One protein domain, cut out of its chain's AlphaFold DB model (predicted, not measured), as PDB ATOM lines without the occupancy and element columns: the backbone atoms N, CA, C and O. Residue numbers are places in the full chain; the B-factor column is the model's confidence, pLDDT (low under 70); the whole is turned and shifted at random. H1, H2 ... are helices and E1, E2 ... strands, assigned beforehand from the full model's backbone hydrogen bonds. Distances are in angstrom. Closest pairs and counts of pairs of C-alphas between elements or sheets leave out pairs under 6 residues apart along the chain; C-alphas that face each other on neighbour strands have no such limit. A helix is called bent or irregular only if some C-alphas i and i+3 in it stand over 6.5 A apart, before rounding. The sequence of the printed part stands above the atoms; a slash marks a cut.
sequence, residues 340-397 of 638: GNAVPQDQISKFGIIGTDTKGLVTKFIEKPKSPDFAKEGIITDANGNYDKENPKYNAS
ATOM      1  N   GLY A 340      12.207  30.151  73.940       86.56
ATOM      2  CA  GLY A 340      11.761  29.239  74.984       86.56
ATOM      3  C   GLY A 340      12.726  29.171  76.166       86.56
ATOM      4  O   GLY A 340      13.873  29.611  76.080       86.56
ATOM      5  N   ASN A 341      12.227  28.644  77.280       86.56
ATOM      6  CA  ASN A 341      12.936  28.464  78.540       86.56
ATOM      7  C   ASN A 341      12.731  27.034  79.068       86.56
ATOM      8  O   ASN A 341      11.679  26.431  78.857       86.56
ATOM      9  N   ALA A 342      13.715  26.500  79.788       89.88
ATOM     10  CA  ALA A 342      13.642  25.168  80.376       89.88
ATOM     11  C   ALA A 342      12.740  25.160  81.622       89.88
ATOM     12  O   ALA A 342      13.087  25.746  82.648       89.88
ATOM     13  N   VAL A 343      11.609  24.452  81.562       88.00
ATOM     14  CA  VAL A 343      10.681  24.282  82.696       88.00
ATOM     15  C   VAL A 343      10.614  22.823  83.160       88.00
ATOM     16  O   VAL A 343      10.777  21.909  82.348       88.00
ATOM     17  N   PRO A 344      10.398  22.559  84.461       90.19
ATOM     18  CA  PRO A 344      10.141  21.210  84.960       90.19
ATOM     19  C   PRO A 344       8.760  20.678  84.533       90.19
ATOM     20  O   PRO A 344       7.860  21.430  84.155       90.19
ATOM     21  N   GLN A 345       8.601  19.354  84.606       90.00
ATOM     22  CA  GLN A 345       7.414  18.631  84.143       90.00
ATOM     23  C   GLN A 345       6.087  19.094  84.780       90.00
ATOM     24  O   GLN A 345       5.051  19.069  84.122       90.00
ATOM     25  N   ASP A 346       6.099  19.541  86.037       84.44
ATOM     26  CA  ASP A 346       4.922  20.038  86.770       84.44
ATOM     27  C   ASP A 346       4.401  21.396  86.259       84.44
ATOM     28  O   ASP A 346       3.291  21.813  86.598       84.44
ATOM     29  N   GLN A 347       5.178  22.088  85.420       81.56
ATOM     30  CA  GLN A 347       4.832  23.407  84.888       81.56
ATOM     31  C   GLN A 347       4.352  23.385  83.433       81.56
ATOM     32  O   GLN A 347       3.808  24.388  82.972       81.56
ATOM     33  N   ILE A 348       4.489  22.267  82.710       85.75
ATOM     34  CA  ILE A 348       4.224  22.197  81.257       85.75
ATOM     35  C   ILE A 348       2.800  22.609  80.864       85.75
ATOM     36  O   ILE A 348       2.603  23.208  79.815       85.75
ATOM     37  N   SER A 349       1.809  22.351  81.720       83.69
ATOM     38  CA  SER A 349       0.400  22.689  81.480       83.69
ATOM     39  C   SER A 349       0.107  24.195  81.502       83.69
ATOM     40  O   SER A 349      -0.992  24.614  81.139       83.69
ATOM     41  N   LYS A 350       1.081  25.018  81.912       81.00
ATOM     42  CA  LYS A 350       0.980  26.484  81.980       81.00
ATOM     43  C   LYS A 350       1.504  27.181  80.720       81.00
ATOM     44  O   LYS A 350       1.232  28.363  80.549       81.00
ATOM     45  N   PHE A 351       2.229  26.471  79.851       84.50
ATOM     46  CA  PHE A 351       2.969  27.052  78.727       84.50
ATOM     47  C   PHE A 351       2.686  26.341  77.397       84.50
ATOM     48  O   PHE A 351       2.313  25.169  77.362       84.50
ATOM     49  N   GLY A 352       2.941  27.029  76.285       87.69
ATOM     50  CA  GLY A 352       3.111  26.380  74.987       87.69
ATOM     51  C   GLY A 352       4.479  25.703  74.905       87.69
ATOM     52  O   GLY A 352       5.505  26.370  75.021       87.69
ATOM     53  N   ILE A 353       4.510  24.385  74.727       90.50
ATOM     54  CA  ILE A 353       5.736  23.584  74.662       90.50
ATOM     55  C   ILE A 353       6.241  23.506  73.216       90.50
ATOM     56  O   ILE A 353       5.490  23.184  72.294       90.50
ATOM     57  N   ILE A 354       7.525  23.802  73.027       87.44
ATOM     58  CA  ILE A 354       8.214  23.861  71.737       87.44
ATOM     59  C   ILE A 354       9.019  22.571  71.552       87.44
ATOM     60  O   ILE A 354       9.994  22.336  72.262       87.44
ATOM     61  N   GLY A 355       8.636  21.752  70.577       84.12
ATOM     62  CA  GLY A 355       9.465  20.654  70.087       84.12
ATOM     63  C   GLY A 355      10.482  21.150  69.066       84.12
ATOM     64  O   GLY A 355      10.128  21.918  68.168       84.12
ATOM     65  N   THR A 356      11.735  20.716  69.196       78.19
ATOM     66  CA  THR A 356      12.831  21.069  68.281       78.19
ATOM     67  C   THR A 356      13.659  19.852  67.894       78.19
ATOM     68  O   THR A 356      13.785  18.912  68.676       78.19
ATOM     69  N   ASP A 357      14.267  19.887  66.710       74.06
ATOM     70  CA  ASP A 357      15.298  18.923  66.318       74.06
ATOM     71  C   ASP A 357      16.684  19.283  66.898       74.06
ATOM     72  O   ASP A 357      16.852  20.287  67.594       74.06
ATOM     73  N   THR A 358      17.708  18.491  66.563       70.00
ATOM     74  CA  THR A 358      19.101  18.720  66.988       70.00
ATOM     75  C   THR A 358      19.729  20.004  66.429       70.00
ATOM     76  O   THR A 358      20.733  20.468  66.968       70.00
ATOM     77  N   LYS A 359      19.155  20.603  65.376       66.62
ATOM     78  CA  LYS A 359      19.569  21.899  64.806       66.62
ATOM     79  C   LYS A 359      18.763  23.085  65.353       66.62
ATOM     80  O   LYS A 359      19.026  24.222  64.958       66.62
ATOM     81  N   GLY A 360      17.801  22.848  66.247       71.44
ATOM     82  CA  GLY A 360      16.941  23.882  66.821       71.44
ATOM     83  C   GLY A 360      15.811  24.360  65.901       71.44
ATOM     84  O   GLY A 360      15.197  25.387  66.192       71.44
ATOM     85  N   LEU A 361      15.511  23.649  64.807       75.06
ATOM     86  CA  LEU A 361      14.304  23.912  64.021       75.06
ATOM     87  C   LEU A 361      13.081  23.386  64.772       75.06
ATOM     88  O   LEU A 361      13.084  22.271  65.293       75.06
ATOM     89  N   VAL A 362      12.020  24.193  64.815       77.19
ATOM     90  CA  VAL A 362      10.769  23.838  65.493       77.19
ATOM     91  C   VAL A 362      10.062  22.733  64.713       77.19
ATOM     92  O   VAL A 362       9.574  22.954  63.605       77.19
ATOM     93  N   THR A 363       9.987  21.548  65.309       73.56
ATOM     94  CA  THR A 363       9.281  20.385  64.756       73.56
ATOM     95  C   THR A 363       7.803  20.400  65.126       73.56
ATOM     96  O   THR A 363       6.974  19.918  64.350       73.56
ATOM     97  N   LYS A 364       7.456  20.969  66.292       78.75
ATOM     98  CA  LYS A 364       6.080  21.026  66.799       78.75
ATOM     99  C   LYS A 364       5.867  22.133  67.825       78.75
ATOM    100  O   LYS A 364       6.761  22.445  68.604       78.75
ATOM    101  N   PHE A 365       4.649  22.663  67.878       82.56
ATOM    102  CA  PHE A 365       4.184  23.507  68.975       82.56
ATOM    103  C   PHE A 365       2.964  22.869  69.655       82.56
ATOM    104  O   PHE A 365       2.009  22.482  68.982       82.56
ATOM    105  N   ILE A 366       3.005  22.725  70.981       84.56
ATOM    106  CA  ILE A 366       1.971  22.054  71.782       84.56
ATOM    107  C   ILE A 366       1.471  23.032  72.842       84.56
ATOM    108  O   ILE A 366       2.109  23.234  73.871       84.56
ATOM    109  N   GLU A 367       0.313  23.631  72.601       86.00
ATOM    110  CA  GLU A 367      -0.287  24.581  73.532       86.00
ATOM    111  C   GLU A 367      -0.801  23.874  74.801       86.00
ATOM    112  O   GLU A 367      -1.699  23.036  74.716       86.00
ATOM    113  N   LYS A 368      -0.235  24.221  75.968       82.94
ATOM    114  CA  LYS A 368      -0.673  23.794  77.314       82.94
ATOM    115  C   LYS A 368      -1.027  22.301  77.431       82.94
ATOM    116  O   LYS A 368      -2.180  21.947  77.707       82.94
ATOM    117  N   PRO A 369      -0.057  21.389  77.231       81.44
ATOM    118  CA  PRO A 369      -0.298  19.953  77.310       81.44
ATOM    119  C   PRO A 369      -0.862  19.544  78.678       81.44
ATOM    120  O   PRO A 369      -0.277  19.822  79.724       81.44
ATOM    121  N   LYS A 370      -1.990  18.820  78.666       79.00
ATOM    122  CA  LYS A 370      -2.658  18.332  79.889       79.00
ATOM    123  C   LYS A 370      -1.889  17.221  80.616       79.00
ATOM    124  O   LYS A 370      -2.198  16.933  81.767       79.00
ATOM    125  N   SER A 371      -0.915  16.583  79.964       80.62
ATOM    126  CA  SER A 371      -0.019  15.599  80.579       80.62
ATOM    127  C   SER A 371       1.344  15.548  79.867       80.62
ATOM    128  O   SER A 371       1.442  15.973  78.709       80.62
ATOM    129  N   PRO A 372       2.389  14.991  80.513       81.50
ATOM    130  CA  PRO A 372       3.731  14.874  79.934       81.50
ATOM    131  C   PRO A 372       3.787  14.043  78.651       81.50
ATOM    132  O   PRO A 372       4.609  14.318  77.777       81.50
ATOM    133  N   ASP A 373       2.885  13.069  78.487       81.12
ATOM    134  CA  ASP A 373       2.799  12.246  77.277       81.12
ATOM    135  C   ASP A 373       2.524  13.064  76.013       81.12
ATOM    136  O   ASP A 373       3.050  12.737  74.949       81.12
ATOM    137  N   PHE A 374       1.768  14.158  76.139       77.44
ATOM    138  CA  PHE A 374       1.502  15.089  75.041       77.44
ATOM    139  C   PHE A 374       2.661  16.063  74.781       77.44
ATOM    140  O   PHE A 374       2.682  16.695  73.728       77.44
ATOM    141  N   ALA A 375       3.618  16.176  75.709       82.44
ATOM    142  CA  ALA A 375       4.714  17.147  75.695       82.44
ATOM    143  C   ALA A 375       6.083  16.561  75.293       82.44
ATOM    144  O   ALA A 375       7.051  17.312  75.190       82.44
ATOM    145  N   LYS A 376       6.184  15.239  75.072       85.25
ATOM    146  CA  LYS A 376       7.451  14.499  74.862       85.25
ATOM    147  C   LYS A 376       8.396  15.102  73.819       85.25
ATOM    148  O   LYS A 376       9.603  15.069  74.011       85.25
ATOM    149  N   GLU A 377       7.861  15.659  72.736       82.81
ATOM    150  CA  GLU A 377       8.665  16.266  71.663       82.81
ATOM    151  C   GLU A 377       9.381  17.556  72.089       82.81
ATOM    152  O   GLU A 377      10.358  17.932  71.454       82.81
ATOM    153  N   GLY A 378       8.924  18.214  73.159       86.31
ATOM    154  CA  GLY A 378       9.583  19.381  73.746       86.31
ATOM    155  C   GLY A 378      10.534  19.067  74.895       86.31
ATOM    156  O   GLY A 378      10.948  20.001  75.579       86.31
ATOM    157  N   ILE A 379      10.865  17.795  75.150       90.69
ATOM    158  CA  ILE A 379      11.910  17.434  76.118       90.69
ATOM    159  C   ILE A 379      13.259  17.953  75.607       90.69
ATOM    160  O   ILE A 379      13.666  17.670  74.481       90.69
ATOM    161  N   ILE A 380      13.965  18.695  76.455       89.25
ATOM    162  CA  ILE A 380      15.306  19.198  76.157       89.25
ATOM    163  C   ILE A 380      16.289  18.033  76.275       89.25
ATOM    164  O   ILE A 380      16.385  17.398  77.326       89.25
ATOM    165  N   THR A 381      17.016  17.765  75.193       86.38
ATOM    166  CA  THR A 381      17.993  16.675  75.092       86.38
ATOM    167  C   THR A 381      19.411  17.198  74.858       86.38
ATOM    168  O   THR A 381      19.605  18.330  74.410       86.38
ATOM    169  N   ASP A 382      20.413  16.378  75.181       83.31
ATOM    170  CA  ASP A 382      21.798  16.598  74.767       83.31
ATOM    171  C   ASP A 382      21.989  16.331  73.258       83.31
ATOM    172  O   ASP A 382      21.084  15.873  72.558       83.31
ATOM    173  N   ALA A 383      23.198  16.570  72.741       77.81
ATOM    174  CA  ALA A 383      23.527  16.342  71.329       77.81
ATOM    175  C   ALA A 383      23.376  14.875  70.856       77.81
ATOM    176  O   ALA A 383      23.409  14.621  69.653       77.81
ATOM    177  N   ASN A 384      23.211  13.921  71.779       79.50
ATOM    178  CA  ASN A 384      23.011  12.497  71.511       79.50
ATOM    179  C   ASN A 384      21.549  12.050  71.735       79.50
ATOM    180  O   ASN A 384      21.251  10.863  71.593       79.50
ATOM    181  N   GLY A 385      20.638  12.964  72.095       82.56
ATOM    182  CA  GLY A 385      19.235  12.662  72.391       82.56
ATOM    183  C   GLY A 385      18.954  12.193  73.827       82.56
ATOM    184  O   GLY A 385      17.836  11.757  74.113       82.56
ATOM    185  N   ASN A 386      19.924  12.264  74.744       86.62
ATOM    186  CA  ASN A 386      19.724  11.903  76.152       86.62
ATOM    187  C   ASN A 386      19.083  13.050  76.940       86.62
ATOM    188  O   ASN A 386      19.306  14.220  76.649       86.62
ATOM    189  N   TYR A 387      18.349  12.714  77.998       89.81
ATOM    190  CA  TYR A 387      17.799  13.664  78.966       89.81
ATOM    191  C   TYR A 387      17.714  13.014  80.353       89.81
ATOM    192  O   TYR A 387      17.738  11.784  80.470       89.81
ATOM    193  N   ASP A 388      17.600  13.833  81.401       90.69
ATOM    194  CA  ASP A 388      17.311  13.355  82.756       90.69
ATOM    195  C   ASP A 388      15.890  12.765  82.800       90.69
ATOM    196  O   ASP A 388      14.900  13.482  82.657       90.69
ATOM    197  N   LYS A 389      15.796  11.443  82.974       89.50
ATOM    198  CA  LYS A 389      14.522  10.711  83.022       89.50
ATOM    199  C   LYS A 389      13.793  10.843  84.358       89.50
ATOM    200  O   LYS A 389      12.597  10.571  84.397       89.50
ATOM    201  N   GLU A 390      14.491  11.225  85.424       89.69
ATOM    202  CA  GLU A 390      13.899  11.457  86.742       89.69
ATOM    203  C   GLU A 390      13.341  12.883  86.829       89.69
ATOM    204  O   GLU A 390      12.227  13.079  87.314       89.69
ATOM    205  N   ASN A 391      14.066  13.870  86.284       90.44
ATOM    206  CA  ASN A 391      13.678  15.287  86.303       90.44
ATOM    207  C   ASN A 391      13.672  15.934  84.899       90.44
ATOM    208  O   ASN A 391      14.380  16.928  84.675       90.44
ATOM    209  N   PRO A 392      12.864  15.429  83.944       92.31
ATOM    210  CA  PRO A 392      12.846  15.934  82.576       92.31
ATOM    211  C   PRO A 392      12.496  17.425  82.522       92.31
ATOM    212  O   PRO A 392      11.574  17.911  83.188       92.31
ATOM    213  N   LYS A 393      13.247  18.156  81.693       93.38
ATOM    214  CA  LYS A 393      13.020  19.571  81.392       93.38
ATOM    215  C   LYS A 393      12.408  19.714  80.009       93.38
ATOM    216  O   LYS A 393      12.819  19.037  79.070       93.38
ATOM    217  N   TYR A 394      11.455  20.626  79.897       93.38
ATOM    218  CA  TYR A 394      10.709  20.900  78.679       93.38
ATOM    219  C   TYR A 394      10.994  22.321  78.200       93.38
ATOM    220  O   TYR A 394      11.129  23.235  79.012       93.38
ATOM    221  N   ASN A 395      11.076  22.513  76.888       91.31
ATOM    222  CA  ASN A 395      11.269  23.819  76.273       91.31
ATOM    223  C   ASN A 395       9.917  24.546  76.170       91.31
ATOM    224  O   ASN A 395       9.085  24.211  75.330       91.31
ATOM    225  N   ALA A 396       9.673  25.512  77.051       90.00
ATOM    226  CA  ALA A 396       8.428  26.272  77.127       90.00
ATOM    227  C   ALA A 396       8.577  27.668  76.513       90.00
ATOM    228  O   ALA A 396       9.460  28.426  76.901       90.00
ATOM    229  N   SER A 397       7.679  28.024  75.596       90.00
ATOM    230  CA  SER A 397       7.581  29.359  75.000       90.00
ATOM    231  C   SER A 397       7.417  30.442  76.065       90.00
ATOM    232  O   SER A 397       6.546  30.340  76.930       90.00
TER     233      SER A 397
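AT A GLANCE: This is residues 340 to 397 of the 638 residues of the protein "NTP_transferase domain-containing protein" of Candidatus Melainabacteria bacterium GWF2_37_15 (UniProt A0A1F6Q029). Two small ribbons of two antiparallel strands each, E1 with E4 and E2 with E3, cross where E4 and E2 come close, with E1 and E3 at the far sides of this crossing. A short irregular helix, H1, leads from the first ribbon to the second, and a long loop of residues 368 to 392, with no named element, runs from the end of E3 round to the start of E4. The printed part has 58 residues, with one named helix and four named strands in the order E1, H1, E2, E3, E4. The class is mixed, helices and strands, though under half of the residues are in named elements. The whole is compact, with a radius of gyration of the C-alphas of 10.1 A, and the C-alphas span 27 by 25 by 18 A along their three main axes.

HOW THE PARTS SIT: E1, residues 340 to 344, is the antiparallel neighbour of E4, residues 393 to 397, with 141 degrees between their N-to-C directions. Among the C-alphas that face each other are 340 and 397, 4.2 A apart, and 342 and 395, 4.9 A apart. N 341 and O 396, at 2.8 A, and N 394 and O 343, at 2.8 A, are within hydrogen-bond range. A tight link with no residue between them leads from E1 to H1, residues 345 to 350. H1 and E4 have 4 pairs of C-alphas within 8 A, the closest being those of Gln 345 and Lys 393, 6.3 A apart. In the backbone of H1, 0 of 2 O i to N i+4 pairs and 1 of 3 O i to N i+3 pairs are within hydrogen-bond range. A tight link of 1 residue follows, to E2, residues 352 to 356. E2 and E4 have 11 pairs of C-alphas within 8 A; the closest are those of Ile 353 and Ala 396, 4.5 A apart. E1 and E2 have 1 such pair, Gly 340 and Ile 354, with their C-alphas 7.2 A apart. E2 and E3, residues 362 to 367, form a hairpin of antiparallel neighbour strands, joined by a tight link of 5 residues, with 164 degrees between their directions. N 353 and O 366, at 2.8 A, and N 363 and O 355, at 2.9 A, are within hydrogen-bond range across this pair. E3 is near E4, with 6 pairs of C-alphas within 10 A, and near H1, with 5 such pairs. E1 and E3 are apart.

IN THESE COORDINATES: E1 begins at C-alpha 340, at (11.761, 29.239, 74.984), and is 12.9 A long from first to last C-alpha. H1 is 10.4 A long and irregular, with C-alphas 346 and 349 7.4 A apart. E2 is 12.9 A long. E3, the longest strand by residues, is 13.7 A long and ends at C-alpha 367, at (-0.287, 24.581, 73.532). E4 is 12.9 A long and ends at C-alpha 397, at (7.581, 29.359, 75.000).

THE WHOLE: The two C-alphas farthest apart are those of Lys 350 and Asn 384, 28.1 A, while those of the first and last printed residues, Gly 340 and Ser 397, are 4.2 A apart. The printed part has no cut. The link from E3 to E4 is long, with 25 residues, 368 to 392, whose C-alphas lie 2 to 16 A from the mean of all C-alphas. The mean pLDDT of the printed part is 84.1, and one printed residue, Lys 359, is under 70.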